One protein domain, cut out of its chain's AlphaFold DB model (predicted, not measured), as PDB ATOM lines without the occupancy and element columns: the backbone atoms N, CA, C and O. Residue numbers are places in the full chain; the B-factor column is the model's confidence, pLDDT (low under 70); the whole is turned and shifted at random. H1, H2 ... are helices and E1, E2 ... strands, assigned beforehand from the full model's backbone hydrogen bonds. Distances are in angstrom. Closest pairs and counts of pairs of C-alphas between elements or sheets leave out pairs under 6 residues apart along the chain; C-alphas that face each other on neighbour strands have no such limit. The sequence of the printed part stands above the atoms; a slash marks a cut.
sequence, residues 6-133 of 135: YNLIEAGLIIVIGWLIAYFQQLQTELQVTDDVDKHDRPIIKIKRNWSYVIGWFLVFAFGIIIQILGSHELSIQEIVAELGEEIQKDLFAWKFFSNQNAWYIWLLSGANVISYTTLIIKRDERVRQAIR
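What this domain is: This is residues 6 to 133 of the 135 residues of an uncharacterized protein of Lentilactobacillus curieae (UniProt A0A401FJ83). A two-stranded hairpin, E1 and E2, extends from one end of a loose bundle of three long helices, H1, H2 and H4, and the short helix H5 folds back beside it. Toward the other end H3 folds back from H2 and only just meets it. The printed part has 128 residues, with five named helices and two named strands in the order H1, E1, E2, H2, H3, H4, H5; the sheet, E1 - E2, is antiparallel and the class is mostly helix. The whole is loose, with a radius of gyration of the C-alphas of 17.6 A, and elongated, spanning 57 by 30 by 25 A.

How they stand to each other: E1, residues 30 to 37, and E2, residues 43 to 48, form an antiparallel hairpin at 153 degrees; N 32 and O 46, 2.9 A, and N 44 and O 36, 2.9 A, are within hydrogen-bond range. E1 bends by 52 degrees at residue 34. The closest C-alphas of E2 and H5, residues 126 to 132, are those of Pro 43 and Ala 131, 5.4 A apart; E1 and H5 are near each other. H4, residues 104 to 124, and H5 touch only at the corner, closest at C-alphas 122 and 129, 5.4 A. H1, residues 6 to 27, touches H4, the same way at a steep tilt of 38 degrees, closest at the C-alphas of Gly 18 and Asn 113, 4.2 A. H2, residues 51 to 71, completes the up and down bundle H1, H2, H4, in which each helix runs against the one before it. With residues 52 to 60 it touches H1, opposite ways at a shallow tilt of 14 degrees, closest at C-alphas 25 and 53, 4.7 A. With residues 60 to 67 it touches H4, opposite ways at a shallow tilt of 28 degrees, closest at C-alphas 64 and 106, 5.6 A. H3, residues 77 to 92, forms a helical hairpin with H2, but they only just touch, with 3 pairs of C-alphas within 8 A, closest at C-alphas 69 and 80, 7.3 A. H3 and H4 are apart. Every O i to N i+4 pair is within hydrogen-bond range in H2, H3, H4 and H5, and 17 of 18 in H1.

Where its parts are: E1 is 19.0 A long and E2 15.7 A. H1 begins at C-alpha 6, (286.325, 564.260, 444.805), and is 32.2 A long; H2 is 30.3 A, H3 21.9 A and H4 29.8 A. H5 ends at C-alpha 132, (273.671, 581.617, 413.911).

The domain as a whole: The farthest C-alphas, of Asp 41 and Glu 74, are 57.6 A apart. The printed part has no cut, and the link H3 to H4, 11 residues, is long. Mean pLDDT of the printed part is 76.1, with residues 33, 69 and 71 to 103 under 70.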
ATOM      1  N   TYR A   6     285.288 563.228 444.911       81.00
ATOM      2  CA  TYR A   6     286.325 564.260 444.805       81.00
ATOM      3  C   TYR A   6     286.487 564.781 443.368       81.00
ATOM      4  O   TYR A   6     286.413 565.987 443.156       81.00
ATOM      5  N   ASN A   7     286.566 563.886 442.378       82.25
ATOM      6  CA  ASN A   7     286.685 564.264 440.963       82.25
ATOM      7  C   ASN A   7     285.440 565.012 440.459       82.25
ATOM      8  O   ASN A   7     285.537 565.862 439.582       82.25
ATOM      9  N   LEU A   8     284.255 564.711 441.008       86.25
ATOM     10  CA  LEU A   8     283.023 565.440 440.681       86.25
ATOM     11  C   LEU A   8     283.034 566.871 441.234       86.25
ATOM     12  O   LEU A   8     282.601 567.793 440.546       86.25
ATOM     13  N   ILE A   9     283.533 567.063 442.459       87.50
ATOM     14  CA  ILE A   9     283.695 568.399 443.048       87.50
ATOM     15  C   ILE A   9     284.721 569.201 442.245       87.50
ATOM     16  O   ILE A   9     284.453 570.343 441.879       87.50
ATOM     17  N   GLU A  10     285.858 568.588 441.919       84.56
ATOM     18  CA  GLU A  10     286.903 569.191 441.091       84.56
ATOM     19  C   GLU A  10     286.363 569.600 439.715       84.56
ATOM     20  O   GLU A  10     286.531 570.745 439.300       84.56
ATOM     21  N   ALA A  11     285.608 568.718 439.051       89.25
ATOM     22  CA  ALA A  11     284.947 569.030 437.788       89.25
ATOM     23  C   ALA A  11     283.997 570.233 437.913       89.25
ATOM     24  O   ALA A  11     284.007 571.124 437.064       89.25
ATOM     25  N   GLY A  12     283.204 570.293 438.988       91.25
ATOM     26  CA  GLY A  12     282.328 571.429 439.270       91.25
ATOM     27  C   GLY A  12     283.096 572.745 439.408       91.25
ATOM     28  O   GLY A  12     282.719 573.744 438.793       91.25
ATOM     29  N   LEU A  13     284.203 572.745 440.154       90.56
ATOM     30  CA  LEU A  13     285.063 573.920 440.322       90.56
ATOM     31  C   LEU A  13     285.697 574.360 438.997       90.56
ATOM     32  O   LEU A  13     285.670 575.547 438.675       90.56
ATOM     33  N   ILE A  14     286.202 573.416 438.199       91.12
ATOM     34  CA  ILE A  14     286.788 573.691 436.881       91.12
ATOM     35  C   ILE A  14     285.765 574.352 435.953       91.12
ATOM     36  O   ILE A  14     286.085 575.332 435.278       91.12
ATOM     37  N   ILE A  15     284.521 573.864 435.944       94.06
ATOM     38  CA  ILE A  15     283.441 574.455 435.144       94.06
ATOM     39  C   ILE A  15     283.168 575.899 435.582       94.06
ATOM     40  O   ILE A  15     283.040 576.780 434.729       94.06
ATOM     41  N   VAL A  16     283.113 576.160 436.893       94.00
ATOM     42  CA  VAL A  16     282.911 577.516 437.428       94.00
ATOM     43  C   VAL A  16     284.061 578.441 437.024       94.00
ATOM     44  O   VAL A  16     283.807 579.556 436.569       94.00
ATOM     45  N   ILE A  17     285.314 577.984 437.116       92.50
ATOM     46  CA  ILE A  17     286.491 578.757 436.688       92.50
ATOM     47  C   ILE A  17     286.422 579.057 435.187       92.50
ATOM     48  O   ILE A  17     286.564 580.213 434.785       92.50
ATOM     49  N   GLY A  18     286.144 578.051 434.352       92.31
ATOM     50  CA  GLY A  18     285.999 578.228 432.906       92.31
ATOM     51  C   GLY A  18     284.909 579.242 432.555       92.31
ATOM     52  O   GLY A  18     285.118 580.111 431.706       92.31
ATOM     53  N   TRP A  19     283.776 579.195 433.259       94.81
ATOM     54  CA  TRP A  19     282.697 580.167 433.108       94.81
ATOM     55  C   TRP A  19     283.105 581.587 433.529       94.81
ATOM     56  O   TRP A  19     282.804 582.540 432.811       94.81
ATOM     57  N   LEU A  20     283.821 581.750 434.647       93.19
ATOM     58  CA  LEU A  20     284.304 583.057 435.114       93.19
ATOM     59  C   LEU A  20     285.291 583.686 434.125       93.19
ATOM     60  O   LEU A  20     285.191 584.877 433.821       93.19
ATOM     61  N   ILE A  21     286.213 582.887 433.584       91.50
ATOM     62  CA  ILE A  21     287.156 583.347 432.560       91.50
ATOM     63  C   ILE A  21     286.395 583.768 431.300       91.50
ATOM     64  O   ILE A  21     286.633 584.855 430.774       91.50
ATOM     65  N   ALA A  22     285.437 582.959 430.846       90.31
ATOM     66  CA  ALA A  22     284.589 583.296 429.707       90.31
ATOM     67  C   ALA A  22     283.789 584.590 429.928       90.31
ATOM     68  O   ALA A  22     283.664 585.419 429.020       90.31
ATOM     69  N   TYR A  23     283.269 584.781 431.144       91.62
ATOM     70  CA  TYR A  23     282.578 586.002 431.537       91.62
ATOM     71  C   TYR A  23     283.501 587.214 431.416       91.62
ATOM     72  O   TYR A  23     283.128 588.198 430.781       91.62
ATOM     73  N   PHE A  24     284.734 587.117 431.915       89.75
ATOM     74  CA  PHE A  24     285.744 588.159 431.744       89.75
ATOM     75  C   PHE A  24     286.075 588.427 430.264       89.75
ATOM     76  O   PHE A  24     286.111 589.582 429.836       89.75
ATOM     77  N   GLN A  25     286.255 587.378 429.454       87.19
ATOM     78  CA  GLN A  25     286.578 587.504 428.028       87.19
ATOM     79  C   GLN A  25     285.489 588.239 427.236       87.19
ATOM     80  O   GLN A  25     285.802 589.002 426.315       87.19
ATOM     81  N   GLN A  26     284.209 588.046 427.575       86.81
ATOM     82  CA  GLN A  26     283.128 588.699 426.837       86.81
ATOM     83  C   GLN A  26     282.978 590.196 427.143       86.81
ATOM     84  O   GLN A  26     282.448 590.917 426.296       86.81
ATOM     85  N   LEU A  27     283.426 590.679 428.311       83.31
ATOM     86  CA  LEU A  27     283.154 592.053 428.766       83.31
ATOM     87  C   LEU A  27     283.715 593.106 427.808       83.31
ATOM     88  O   LEU A  27     283.051 594.098 427.529       83.31
ATOM     89  N   GLN A  28     284.903 592.864 427.258       78.00
ATOM     90  CA  GLN A  28     285.540 593.772 426.300       78.00
ATOM     91  C   GLN A  28     285.357 593.340 424.843       78.00
ATOM     92  O   GLN A  28     286.000 593.897 423.963       78.00
ATOM     93  N   THR A  29     284.531 592.332 424.552       81.62
ATOM     94  CA  THR A  29     284.305 591.923 423.161       81.62
ATOM     95  C   THR A  29     283.458 592.984 422.455       81.62
ATOM     96  O   THR A  29     282.358 593.295 422.910       81.62
ATOM     97  N   GLU A  30     283.932 593.535 421.343       81.12
ATOM     98  CA  GLU A  30     283.170 594.480 420.517       81.12
ATOM     99  C   GLU A  30     282.446 593.714 419.402       81.12
ATOM    100  O   GLU A  30     283.034 592.863 418.729       81.12
ATOM    101  N   LEU A  31     281.159 594.009 419.211       78.06
ATOM    102  CA  LEU A  31     280.369 593.464 418.107       78.06
ATOM    103  C   LEU A  31     280.238 594.546 417.043       78.06
ATOM    104  O   LEU A  31     279.601 595.570 417.274       78.06
ATOM    105  N   GLN A  32     280.851 594.316 415.887       77.94
ATOM    106  CA  GLN A  32     280.667 595.158 414.714       77.94
ATOM    107  C   GLN A  32     279.608 594.512 413.831       77.94
ATOM    108  O   GLN A  32     279.831 593.465 413.217       77.94
ATOM    109  N   VAL A  33     278.432 595.129 413.809       67.50
ATOM    110  CA  VAL A  33     277.360 594.747 412.893       67.50
ATOM    111  C   VAL A  33     277.703 595.340 411.537       67.50
ATOM    112  O   VAL A  33     277.923 596.543 411.434       67.50
ATOM    113  N   THR A  34     277.831 594.477 410.536       72.44
ATOM    114  CA  THR A  34     277.991 594.910 409.146       72.44
ATOM    115  C   THR A  34     276.592 595.007 408.539       72.44
ATOM    116  O   THR A  34     275.725 594.213 408.904       72.44
ATOM    117  N   ASP A  35     276.372 595.944 407.617       70.06
ATOM    118  CA  ASP A  35     275.101 596.054 406.878       70.06
ATOM    119  C   ASP A  35     274.935 594.949 405.810       70.06
ATOM    120  O   ASP A  35     273.903 594.858 405.148       70.06
ATOM    121  N   ASP A  36     275.940 594.083 405.663       76.69
ATOM    122  CA  ASP A  36     275.942 592.958 404.736       76.69
ATOM    123  C   ASP A  36     275.180 591.746 405.295       76.69
ATOM    124  O   ASP A  36     275.287 591.382 406.474       76.69
ATOM    125  N   VAL A  37     274.469 591.061 404.400       78.31
ATOM    126  CA  VAL A  37     273.756 589.809 404.674       78.31
ATOM    127  C   VAL A  37     274.400 588.633 403.943       78.31
ATOM    128  O   VAL A  37     274.999 588.783 402.877       78.31
ATOM    129  N   ASP A  38     274.305 587.442 404.529       79.62
ATOM    130  CA  ASP A  38     274.799 586.212 403.916       79.62
ATOM    131  C   ASP A  38     273.841 585.659 402.841       79.62
ATOM    132  O   ASP A  38     272.746 586.172 402.616       79.62
ATOM    133  N   LYS A  39     274.226 584.548 402.193       81.06
ATOM    134  CA  LYS A  39     273.421 583.858 401.160       81.06
ATOM    135  C   LYS A  39     272.034 583.382 401.632       81.06
ATOM    136  O   LYS A  39     271.257 582.882 400.823       81.06
ATOM    137  N   HIS A  40     271.751 583.448 402.929       79.62
ATOM    138  CA  HIS A  40     270.511 583.014 403.561       79.62
ATOM    139  C   HIS A  40     269.758 584.171 404.241       79.62
ATOM    140  O   HIS A  40     268.842 583.892 405.024       79.62
ATOM    141  N   ASP A  41     270.112 585.423 403.923       78.94
ATOM    142  CA  ASP A  41     269.566 586.669 404.482       78.94
ATOM    143  C   ASP A  41     269.830 586.848 405.987       78.94
ATOM    144  O   ASP A  41     269.029 587.438 406.714       78.94
ATOM    145  N   ARG A  42     270.946 586.311 406.495       80.38
ATOM    146  CA  ARG A  42     271.362 586.490 407.894       80.38
ATOM    147  C   ARG A  42     272.395 587.615 408.006       80.38
ATOM    148  O   ARG A  42     273.272 587.694 407.148       80.38
ATOM    149  N   PRO A  43     272.355 588.449 409.059       80.00
ATOM    150  CA  PRO A  43     273.317 589.537 409.229       80.00
ATOM    151  C   PRO A  43     274.738 588.997 409.436       80.00
ATOM    152  O   PRO A  43     274.952 588.080 410.234       80.00
ATOM    153  N   ILE A  44     275.724 589.588 408.758       80.19
ATOM    154  CA  ILE A  44     277.138 589.268 408.966       80.19
ATOM    155  C   ILE A  44     277.677 590.121 410.118       80.19
ATOM    156  O   ILE A  44     277.755 591.349 410.049       80.19
ATOM    157  N   ILE A  45     278.088 589.458 411.199       80.00
ATOM    158  CA  ILE A  45     278.594 590.125 412.402       80.00
ATOM    159  C   ILE A  45     280.065 589.793 412.575       80.00
ATOM    160  O   ILE A  45     280.453 588.627 412.659       80.00
ATOM    161  N   LYS A  46     280.891 590.835 412.666       82.38
ATOM    162  CA  LYS A  46     282.312 590.708 412.979       82.38
ATOM    163  C   LYS A  46     282.486 590.837 414.486       82.38
ATOM    164  O   LYS A  46     282.058 591.811 415.103       82.38
ATOM    165  N   ILE A  47     283.125 589.838 415.084       81.94
ATOM    166  CA  ILE A  47     283.452 589.835 416.510       81.94
ATOM    167  C   ILE A  47     284.896 590.295 416.652       81.94
ATOM    168  O   ILE A  47     285.818 589.577 416.264       81.94
ATOM    169  N   LYS A  48     285.106 591.478 417.227       82.62
ATOM    170  CA  LYS A  48     286.444 591.967 417.541       82.62
ATOM    171  C   LYS A  48     286.805 591.533 418.958       82.62
ATOM    172  O   LYS A  48     286.247 592.004 419.952       82.62
ATOM    173  N   ARG A  49     287.731 590.579 419.032       78.12
ATOM    174  CA  ARG A  49     288.275 590.048 420.285       78.12
ATOM    175  C   ARG A  49     289.390 590.978 420.768       78.12
ATOM    176  O   ARG A  49     290.441 591.049 420.142       78.12
ATOM    177  N   ASN A  50     289.131 591.709 421.849       82.81
ATOM    178  CA  ASN A  50     290.092 592.626 422.469       82.81
ATOM    179  C   ASN A  50     291.089 591.878 423.382       82.81
ATOM    180  O   ASN A  50     291.028 590.654 423.518       82.81
ATOM    181  N   TRP A  51     291.992 592.614 424.039       84.19
ATOM    182  CA  TRP A  51     293.023 592.063 424.933       84.19
ATOM    183  C   TRP A  51     292.476 591.139 426.029       84.19
ATOM    184  O   TRP A  51     293.134 590.154 426.355       84.19
ATOM    185  N   SER A  52     291.255 591.360 426.535       82.50
ATOM    186  CA  SER A  52     290.608 590.427 427.474       82.50
ATOM    187  C   SER A  52     290.499 588.999 426.950       82.50
ATOM    188  O   SER A  52     290.589 588.068 427.744       82.50
ATOM    189  N   TYR A  53     290.324 588.797 425.639       81.19
ATOM    190  CA  TYR A  53     290.282 587.453 425.064       81.19
ATOM    191  C   TYR A  53     291.638 586.756 425.201       81.19
ATOM    192  O   TYR A  53     291.694 585.619 425.662       81.19
ATOM    193  N   VAL A  54     292.718 587.470 424.862       82.62
ATOM    194  CA  VAL A  54     294.100 586.981 424.971       82.62
ATOM    195  C   VAL A  54     294.450 586.703 426.430       82.62
ATOM    196  O   VAL A  54     294.931 585.622 426.748       82.62
ATOM    197  N   ILE A  55     294.124 587.629 427.335       84.62
ATOM    198  CA  ILE A  55     294.330 587.453 428.778       84.62
ATOM    199  C   ILE A  55     293.541 586.243 429.286       84.62
ATOM    200  O   ILE A  55     294.090 585.417 430.001       84.62
ATOM    201  N   GLY A  56     292.276 586.089 428.892       80.31
ATOM    202  CA  GLY A  56     291.476 584.933 429.292       80.31
ATOM    203  C   GLY A  56     292.016 583.609 428.750       80.31
ATOM    204  O   GLY A  56     291.947 582.600 429.441       80.31
ATOM    205  N   TRP A  57     292.613 583.611 427.557       83.44
ATOM    206  CA  TRP A  57     293.305 582.436 427.033       83.44
ATOM    207  C   TRP A  57     294.532 582.089 427.889       83.44
ATOM    208  O   TRP A  57     294.668 580.946 428.319       83.44
ATOM    209  N   PHE A  58     295.347 583.085 428.253       81.19
ATOM    210  CA  PHE A  58     296.449 582.891 429.202       81.19
ATOM    211  C   PHE A  58     295.970 582.427 430.583       81.19
ATOM    212  O   PHE A  58     296.657 581.641 431.223       81.19
ATOM    213  N   LEU A  59     294.794 582.867 431.043       83.75
ATOM    214  CA  LEU A  59     294.213 582.402 432.304       83.75
ATOM    215  C   LEU A  59     293.800 580.932 432.226       83.75
ATOM    216  O   LEU A  59     294.135 580.188 433.139       83.75
ATOM    217  N   VAL A  60     293.129 580.488 431.154       79.44
ATOM    218  CA  VAL A  60     292.832 579.052 430.955       79.44
ATOM    219  C   VAL A  60     294.114 578.238 431.027       79.44
ATOM    220  O   VAL A  60     294.171 577.239 431.740       79.44
ATOM    221  N   PHE A  61     295.148 578.710 430.334       75.06
ATOM    222  CA  PHE A  61     296.445 578.060 430.316       75.06
ATOM    223  C   PHE A  61     297.076 577.997 431.720       75.06
ATOM    224  O   PHE A  61     297.414 576.918 432.202       75.06
ATOM    225  N   ALA A  62     297.148 579.126 432.431       77.62
ATOM    226  CA  ALA A  62     297.699 579.194 433.783       77.62
ATOM    227  C   ALA A  62     296.921 578.326 434.789       77.62
ATOM    228  O   ALA A  62     297.528 577.662 435.627       77.62
ATOM    229  N   PHE A  63     295.590 578.284 434.703       80.25
ATOM    230  CA  PHE A  63     294.777 577.425 435.565       80.25
ATOM    231  C   PHE A  63     294.964 575.939 435.249       80.25
ATOM    232  O   PHE A  63     295.012 575.142 436.184       80.25
ATOM    233  N   GLY A  64     295.136 575.563 433.977       72.19
ATOM    234  CA  GLY A  64     295.498 574.195 433.593       72.19
ATOM    235  C   GLY A  64     296.805 573.735 434.250       72.19
ATOM    236  O   GLY A  64     296.851 572.645 434.817       72.19
ATOM    237  N   ILE A  65     297.819 574.610 434.271       71.38
ATOM    238  CA  ILE A  65     299.098 574.372 434.963       71.38
ATOM    239  C   ILE A  65     298.892 574.166 436.463       71.38
ATOM    240  O   ILE A  65     299.406 573.211 437.039       71.38
ATOM    241  N   ILE A  66     298.150 575.070 437.107       77.12
ATOM    242  CA  ILE A  66     297.926 575.021 438.556       77.12
ATOM    243  C   ILE A  66     297.231 573.713 438.949       77.12
ATOM    244  O   ILE A  66     297.640 573.081 439.919       77.12
ATOM    245  N   ILE A  67     296.218 573.284 438.190       74.69
ATOM    246  CA  ILE A  67     295.504 572.026 438.451       74.69
ATOM    247  C   ILE A  67     296.452 570.830 438.325       74.69
ATOM    248  O   ILE A  67     296.455 569.972 439.205       74.69
ATOM    249  N   GLN A  68     297.303 570.807 437.292       71.81
ATOM    250  CA  GLN A  68     298.287 569.741 437.114       71.81
ATOM    251  C   GLN A  68     299.254 569.671 438.304       71.81
ATOM    252  O   GLN A  68     299.393 568.605 438.895       71.81
ATOM    253  N   ILE A  69     299.838 570.805 438.717       69.00
ATOM    254  CA  ILE A  69     300.759 570.880 439.867       69.00
ATOM    255  C   ILE A  69     300.094 570.366 441.151       69.00
ATOM    256  O   ILE A  69     300.699 569.603 441.897       69.00
ATOM    257  N   LEU A  70     298.854 570.784 441.423       72.31
ATOM    258  CA  LEU A  70     298.127 570.382 442.633       72.31
ATOM    259  C   LEU A  70     297.744 568.893 442.622       72.31
ATOM    260  O   LEU A  70     297.684 568.265 443.680       72.31
ATOM    261  N   GLY A  71     297.494 568.324 441.440       67.25
ATOM    262  CA  GLY A  71     297.200 566.904 441.258       67.25
ATOM    263  C   GLY A  71     298.439 566.007 441.340       67.25
ATOM    264  O   GLY A  71     298.357 564.887 441.844       67.25
ATOM    265  N   SER A  72     299.601 566.492 440.903       62.28
ATOM    266  CA  SER A  72     300.867 565.760 440.941       62.28
ATOM    267  C   SER A  72     301.618 566.016 442.252       62.28
ATOM    268  O   SER A  72     302.415 566.942 442.351       62.28
ATOM    269  N   HIS A  73     301.395 565.179 443.267       54.19
ATOM    270  CA  HIS A  73     302.070 565.300 444.570       54.19
ATOM    271  C   HIS A  73     303.596 565.032 444.535       54.19
ATOM    272  O   HIS A  73     304.257 565.253 445.545       54.19
ATOM    273  N   GLU A  74     304.164 564.579 443.408       52.28
ATOM    274  CA  GLU A  74     305.563 564.109 443.334       52.28
ATOM    275  C   GLU A  74     306.418 564.717 442.204       52.28
ATOM    276  O   GLU A  74     307.606 564.413 442.131       52.28
ATOM    277  N   LEU A  75     305.871 565.573 441.331       53.75
ATOM    278  CA  LEU A  75     306.628 566.080 440.174       53.75
ATOM    279  C   LEU A  75     307.382 567.378 440.486       53.75
ATOM    280  O   LEU A  75     306.843 568.319 441.075       53.75
ATOM    281  N   SER A  76     308.641 567.444 440.050       59.44
ATOM    282  CA  SER A  76     309.467 568.652 440.130       59.44
ATOM    283  C   SER A  76     308.910 569.742 439.208       59.44
ATOM    284  O   SER A  76     308.522 569.465 438.075       59.44
ATOM    285  N   ILE A  77     308.949 571.014 439.630       58.81
ATOM    286  CA  ILE A  77     308.538 572.170 438.801       58.81
ATOM    287  C   ILE A  77     309.225 572.147 437.421       58.81
ATOM    288  O   ILE A  77     308.646 572.585 436.432       58.81
ATOM    289  N   GLN A  78     310.447 571.614 437.334       57.47
ATOM    290  CA  GLN A  78     311.198 571.510 436.080       57.47
ATOM    291  C   GLN A  78     310.624 570.452 435.131       57.47
ATOM    292  O   GLN A  78     310.566 570.691 433.927       57.47
ATOM    293  N   GLU A  79     310.162 569.319 435.660       61.03
ATOM    294  CA  GLU A  79     309.481 568.275 434.884       61.03
ATOM    295  C   GLU A  79     308.130 568.788 434.398       61.03
ATOM    296  O   GLU A  79     307.810 568.648 433.222       61.03
ATOM    297  N   ILE A  80     307.408 569.508 435.260       59.72
ATOM    298  CA  ILE A  80     306.134 570.141 434.921       59.72
ATOM    299  C   ILE A  80     306.330 571.182 433.811       59.72
ATOM    300  O   ILE A  80     305.593 571.173 432.836       59.72
ATOM    301  N   VAL A  81     307.348 572.046 433.882       61.66
ATOM    302  CA  VAL A  81     307.633 573.036 432.822       61.66
ATOM    303  C   VAL A  81     308.047 572.375 431.506       61.66
ATOM    304  O   VAL A  81     307.680 572.874 430.442       61.66
ATOM    305  N   ALA A  82     308.783 571.263 431.543       63.47
ATOM    306  CA  ALA A  82     309.148 570.521 430.339       63.47
ATOM    307  C   ALA A  82     307.926 569.837 429.698       63.47
ATOM    308  O   ALA A  82     307.724 569.939 428.488       63.47
ATOM    309  N   GLU A  83     307.077 569.211 430.514       58.69
ATOM    310  CA  GLU A  83     305.839 568.555 430.088       58.69
ATOM    311  C   GLU A  83     304.816 569.578 429.564       58.69
ATOM    312  O   GLU A  83     304.175 569.354 428.538       58.69
ATOM    313  N   LEU A  84     304.758 570.762 430.185       57.94
ATOM    314  CA  LEU A  84     303.960 571.904 429.740       57.94
ATOM    315  C   LEU A  84     304.513 572.572 428.486       57.94
ATOM    316  O   LEU A  84     303.744 573.006 427.641       57.94
ATOM    317  N   GLY A  85     305.834 572.683 428.343       61.06
ATOM    318  CA  GLY A  85     306.466 573.182 427.124       61.06
ATOM    319  C   GLY A  85     306.164 572.267 425.940       61.06
ATOM    320  O   GLY A  85     305.846 572.743 424.847       61.06
ATOM    321  N   GLU A  86     306.165 570.954 426.181       59.69
ATOM    322  CA  GLU A  86     305.600 570.001 425.239       59.69
ATOM    323  C   GLU A  86     304.099 570.231 425.031       59.69
ATOM    324  O   GLU A  86     303.679 570.278 423.883       59.69
ATOM    325  N   GLU A  87     303.274 570.398 426.067       50.41
ATOM    326  CA  GLU A  87     301.831 570.651 425.905       50.41
ATOM    327  C   GLU A  87     301.516 571.935 425.132       50.41
ATOM    328  O   GLU A  87     300.669 571.883 424.252       50.41
ATOM    329  N   ILE A  88     302.224 573.048 425.350       55.94
ATOM    330  CA  ILE A  88     302.088 574.290 424.565       55.94
ATOM    331  C   ILE A  88     302.407 574.018 423.096       55.94
ATOM    332  O   ILE A  88     301.692 574.474 422.201       55.94
ATOM    333  N   GLN A  89     303.475 573.261 422.824       56.72
ATOM    334  CA  GLN A  89     303.771 572.823 421.464       56.72
ATOM    335  C   GLN A  89     302.644 571.932 420.925       56.72
ATOM    336  O   GLN A  89     302.254 572.089 419.777       56.72
ATOM    337  N   LYS A  90     302.063 571.036 421.728       54.03
ATOM    338  CA  LYS A  90     300.934 570.180 421.320       54.03
ATOM    339  C   LYS A  90     299.640 570.977 421.097       54.03
ATOM    340  O   LYS A  90     298.846 570.580 420.252       54.03
ATOM    341  N   ASP A  91     299.438 572.085 421.801       50.69
ATOM    342  CA  ASP A  91     298.259 572.954 421.682       50.69
ATOM    343  C   ASP A  91     298.365 573.867 420.444       50.69
ATOM    344  O   ASP A  91     297.399 574.066 419.709       50.69
ATOM    345  N   LEU A  92     299.580 574.337 420.123       55.91
ATOM    346  CA  LEU A  92     299.890 575.001 418.848       55.91
ATOM    347  C   LEU A  92     299.892 574.021 417.658       55.91
ATOM    348  O   LEU A  92     299.579 574.413 416.532       55.91
ATOM    349  N   PHE A  93     300.205 572.744 417.898       47.44
ATOM    350  CA  PHE A  93     300.210 571.664 416.910       47.44
ATOM    351  C   PHE A  93     299.172 570.588 417.266       47.44
ATOM    352  O   PHE A  93     299.523 569.495 417.719       47.44
ATOM    353  N   ALA A  94     297.900 570.893 416.974       45.97
ATOM    354  CA  ALA A  94     296.665 570.152 417.292       45.97
ATOM    355  C   ALA A  94     296.666 568.611 417.120       45.97
ATOM    356  O   ALA A  94     295.755 567.936 417.590       45.97
ATOM    357  N   TRP A  95     297.657 568.018 416.451       44.59
ATOM    358  CA  TRP A  95     297.745 566.580 416.184       44.59
ATOM    359  C   TRP A  95     298.310 565.741 417.343       44.59
ATOM    360  O   TRP A  95     297.964 564.570 417.466       44.59
ATOM    361  N   LYS A  96     299.152 566.305 418.223       43.38
ATOM    362  CA  LYS A  96     299.734 565.548 419.357       43.38
ATOM    363  C   LYS A  96     298.849 565.532 420.619       43.38
ATOM    364  O   LYS A  96     299.119 564.770 421.547       43.38
ATOM    365  N   PHE A  97     297.789 566.337 420.633       43.38
ATOM    366  CA  PHE A  97     296.872 566.554 421.758       43.38
ATOM    367  C   PHE A  97     295.987 565.331 422.092       43.38
ATOM    368  O   PHE A  97     295.494 565.185 423.206       43.38
ATOM    369  N   PHE A  98     295.813 564.405 421.145       44.03
ATOM    370  CA  PHE A  98     294.857 563.295 421.264       44.03
ATOM    371  C   PHE A  98     295.362 562.053 422.024       44.03
ATOM    372  O   PHE A  98     294.614 561.085 422.138       44.03
ATOM    373  N   SER A  99     296.601 562.034 422.532       46.66
ATOM    374  CA  SER A  99     297.220 560.789 423.036       46.66
ATOM    375  C   SER A  99     297.342 560.647 424.559       46.66
ATOM    376  O   SER A  99     297.607 559.536 425.022       46.66
ATOM    377  N   ASN A 100     297.132 561.706 425.355       53.97
ATOM    378  CA  ASN A 100     297.432 561.657 426.794       53.97
ATOM    379  C   ASN A 100     296.182 561.381 427.654       53.97
ATOM    380  O   ASN A 100     295.236 562.168 427.670       53.97
ATOM    381  N   GLN A 101     296.177 560.265 428.394       53.72
ATOM    382  CA  GLN A 101     295.002 559.775 429.140       53.72
ATOM    383  C   GLN A 101     294.654 560.579 430.413       53.72
ATOM    384  O   GLN A 101     293.572 560.383 430.962       53.72
ATOM    385  N   ASN A 102     295.521 561.493 430.868       60.97
ATOM    386  CA  ASN A 102     295.336 562.251 432.116       60.97
ATOM    387  C   ASN A 102     294.902 563.720 431.943       60.97
ATOM    388  O   ASN A 102     294.599 564.363 432.937       60.97
ATOM    389  N   ALA A 103     294.767 564.250 430.725       69.25
ATOM    390  CA  ALA A 103     294.497 565.680 430.492       69.25
ATOM    391  C   ALA A 103     293.018 566.116 430.662       69.25
ATOM    392  O   ALA A 103     292.594 567.145 430.133       69.25
ATOM    393  N   TRP A 104     292.178 565.330 431.349       78.94
ATOM    394  CA  TRP A 104     290.715 565.518 431.378       78.94
ATOM    395  C   TRP A 104     290.274 566.886 431.934       78.94
ATOM    396  O   TRP A 104     289.281 567.445 431.467       78.94
ATOM    397  N   TYR A 105     291.018 567.442 432.894       79.94
ATOM    398  CA  TYR A 105     290.749 568.751 433.493       79.94
ATOM    399  C   TYR A 105     291.011 569.896 432.505       79.94
ATOM    400  O   TYR A 105     290.251 570.862 432.486       79.94
ATOM    401  N   ILE A 106     292.016 569.761 431.629       76.44
ATOM    402  CA  ILE A 106     292.302 570.721 430.549       76.44
ATOM    403  C   ILE A 106     291.139 570.733 429.560       76.44
ATOM    404  O   ILE A 106     290.614 571.795 429.224       76.44
ATOM    405  N   TRP A 107     290.682 569.549 429.139       81.50
ATOM    406  CA  TRP A 107     289.528 569.416 428.249       81.50
ATOM    407  C   TRP A 107     288.269 570.027 428.851       81.50
ATOM    408  O   TRP A 107     287.542 570.751 428.168       81.50
ATOM    409  N   LEU A 108     288.023 569.758 430.134       89.25
ATOM    410  CA  LEU A 108     286.867 570.292 430.832       89.25
ATOM    411  C   LEU A 108     286.940 571.817 430.954       89.25
ATOM    412  O   LEU A 108     285.952 572.483 430.662       89.25
ATOM    413  N   LEU A 109     288.094 572.374 431.330       86.69
ATOM    414  CA  LEU A 109     288.292 573.816 431.479       86.69
ATOM    415  C   LEU A 109     288.128 574.550 430.143       86.69
ATOM    416  O   LEU A 109     287.374 575.522 430.055       86.69
ATOM    417  N   SER A 110     288.791 574.061 429.094       84.81
ATOM    418  CA  SER A 110     288.724 574.632 427.746       84.81
ATOM    419  C   SER A 110     287.319 574.518 427.159       84.81
ATOM    420  O   SER A 110     286.784 575.499 426.639       84.81
ATOM    421  N   GLY A 111     286.681 573.352 427.294       87.12
ATOM    422  CA  GLY A 111     285.305 573.137 426.856       87.12
ATOM    423  C   GLY A 111     284.316 574.037 427.597       87.12
ATOM    424  O   GLY A 111     283.518 574.728 426.960       87.12
ATOM    425  N   ALA A 112     284.404 574.094 428.928       91.50
ATOM    426  CA  ALA A 112     283.563 574.952 429.758       91.50
ATOM    427  C   ALA A 112     283.744 576.433 429.407       91.50
ATOM    428  O   ALA A 112     282.744 577.144 429.284       91.50
ATOM    429  N   ASN A 113     284.981 576.895 429.188       91.62
ATOM    430  CA  ASN A 113     285.233 578.264 428.748       91.62
ATOM    431  C   ASN A 113     284.589 578.526 427.376       91.62
ATOM    432  O   ASN A 113     283.723 579.395 427.272       91.62
ATOM    433  N   VAL A 114     284.934 577.761 426.336       89.00
ATOM    434  CA  VAL A 114     284.449 578.021 424.967       89.00
ATOM    435  C   VAL A 114     282.920 577.998 424.893       89.00
ATOM    436  O   VAL A 114     282.319 578.884 424.271       89.00
ATOM    437  N   ILE A 115     282.276 577.031 425.553       91.44
ATOM    438  CA  ILE A 115     280.812 576.936 425.615       91.44
ATOM    439  C   ILE A 115     280.226 578.160 426.326       91.44
ATOM    440  O   ILE A 115     279.288 578.780 425.812       91.44
ATOM    441  N   SER A 116     280.784 578.537 427.479       93.31
ATOM    442  CA  SER A 116     280.333 579.698 428.251       93.31
ATOM    443  C   SER A 116     280.489 580.989 427.455       93.31
ATOM    444  O   SER A 116     279.526 581.737 427.326       93.31
ATOM    445  N   TYR A 117     281.653 581.221 426.851       88.69
ATOM    446  CA  TYR A 117     281.956 582.414 426.062       88.69
ATOM    447  C   TYR A 117     280.989 582.559 424.886       88.69
ATOM    448  O   TYR A 117     280.376 583.609 424.695       88.69
ATOM    449  N   THR A 118     280.778 581.469 424.147       88.75
ATOM    450  CA  THR A 118     279.844 581.433 423.017       88.75
ATOM    451  C   THR A 118     278.415 581.721 423.474       88.75
ATOM    452  O   THR A 118     277.735 582.573 422.904       88.75
ATOM    453  N   THR A 119     277.965 581.063 424.544       90.81
ATOM    454  CA  THR A 119     276.611 581.241 425.091       90.81
ATOM    455  C   THR A 119     276.383 582.668 425.577       90.81
ATOM    456  O   THR A 119     275.322 583.246 425.344       90.81
ATOM    457  N   LEU A 120     277.376 583.244 426.249       91.56
ATOM    458  CA  LEU A 120     277.327 584.595 426.782       91.56
ATOM    459  C   LEU A 120     277.237 585.636 425.653       91.56
ATOM    460  O   LEU A 120     276.357 586.494 425.702       91.56
ATOM    461  N   ILE A 121     278.021 585.491 424.578       88.25
ATOM    462  CA  ILE A 121     277.927 586.374 423.403       88.25
ATOM    463  C   ILE A 121     276.567 586.257 422.710       88.25
ATOM    464  O   ILE A 121     275.964 587.277 422.380       88.25
ATOM    465  N   ILE A 122     276.051 585.038 422.520       89.19
ATOM    466  CA  ILE A 122     274.731 584.812 421.905       89.19
ATOM    467  C   ILE A 122     273.610 585.445 422.738       89.19
ATOM    468  O   ILE A 122     272.611 585.915 422.192       89.19
ATOM    469  N   LYS A 123     273.742 585.439 424.068       88.44
ATOM    470  CA  LYS A 123     272.780 586.083 424.971       88.44
ATOM    471  C   LYS A 123     272.907 587.607 424.985       88.44
ATOM    472  O   LYS A 123     271.921 588.269 425.286       88.44
ATOM    473  N   ARG A 124     274.088 588.149 424.679       85.19
ATOM    474  CA  ARG A 124     274.372 589.587 424.751       85.19
ATOM    475  C   ARG A 124     273.736 590.393 423.619       85.19
ATOM    476  O   ARG A 124     273.369 591.539 423.852       85.19
ATOM    477  N   ASP A 125     273.627 589.834 422.413       82.19
ATOM    478  CA  ASP A 125     273.051 590.539 421.259       82.19
ATOM    479  C   ASP A 125     272.193 589.602 420.393       82.19
ATOM    480  O   ASP A 125     272.666 588.588 419.872       82.19
ATOM    481  N   GLU A 126     270.922 589.969 420.206       81.75
ATOM    482  CA  GLU A 126     269.953 589.220 419.399       81.75
ATOM    483  C   GLU A 126     270.409 589.071 417.940       81.75
ATOM    484  O   GLU A 126     270.114 588.065 417.296       81.75
ATOM    485  N   ARG A 127     271.195 590.022 417.419       80.31
ATOM    486  CA  ARG A 127     271.749 589.952 416.061       80.31
ATOM    487  C   ARG A 127     272.707 588.773 415.924       80.31
ATOM    488  O   ARG A 127     272.670 588.078 414.912       80.31
ATOM    489  N   VAL A 128     273.505 588.472 416.956       83.56
ATOM    490  CA  VAL A 128     274.369 587.276 416.961       83.56
ATOM    491  C   VAL A 128     273.521 586.016 416.908       83.56
ATOM    492  O   VAL A 128     273.832 585.101 416.147       83.56
ATOM    493  N   ARG A 129     272.412 585.981 417.654       84.12
ATOM    494  CA  ARG A 129     271.470 584.858 417.605       84.12
ATOM    495  C   ARG A 129     270.861 584.680 416.212       84.12
ATOM    496  O   ARG A 129     270.752 583.548 415.742       84.12
ATOM    497  N   GLN A 130     270.501 585.771 415.541       83.25
ATOM    498  CA  GLN A 130     269.981 585.740 414.171       83.25
ATOM    499  C   GLN A 130     271.029 585.230 413.173       83.25
ATOM    500  O   GLN A 130     270.702 584.400 412.327       83.25
ATOM    501  N   ALA A 131     272.292 585.644 413.322       82.69
ATOM    502  CA  ALA A 131     273.398 585.203 412.470       82.69
ATOM    503  C   ALA A 131     273.650 583.683 412.542       82.69
ATOM    504  O   ALA A 131     273.984 583.057 411.537       82.69
ATOM    505  N   ILE A 132     273.453 583.063 413.712       83.50
ATOM    506  CA  ILE A 132     273.671 581.617 413.911       83.50
ATOM    507  C   ILE A 132     272.407 580.765 413.750       83.50
ATOM    508  O   ILE A 132     272.486 579.536 413.852       83.50
ATOM    509  N   ARG A 133     271.238 581.379 413.523       82.38
ATOM    510  CA  ARG A 133     269.982 580.640 413.372       82.38
ATOM    511  C   ARG A 133     270.104 579.707 412.165       82.38
ATOM    512  O   ARG A 133     270.409 580.140 411.049       82.38
TER     513      ARG A 133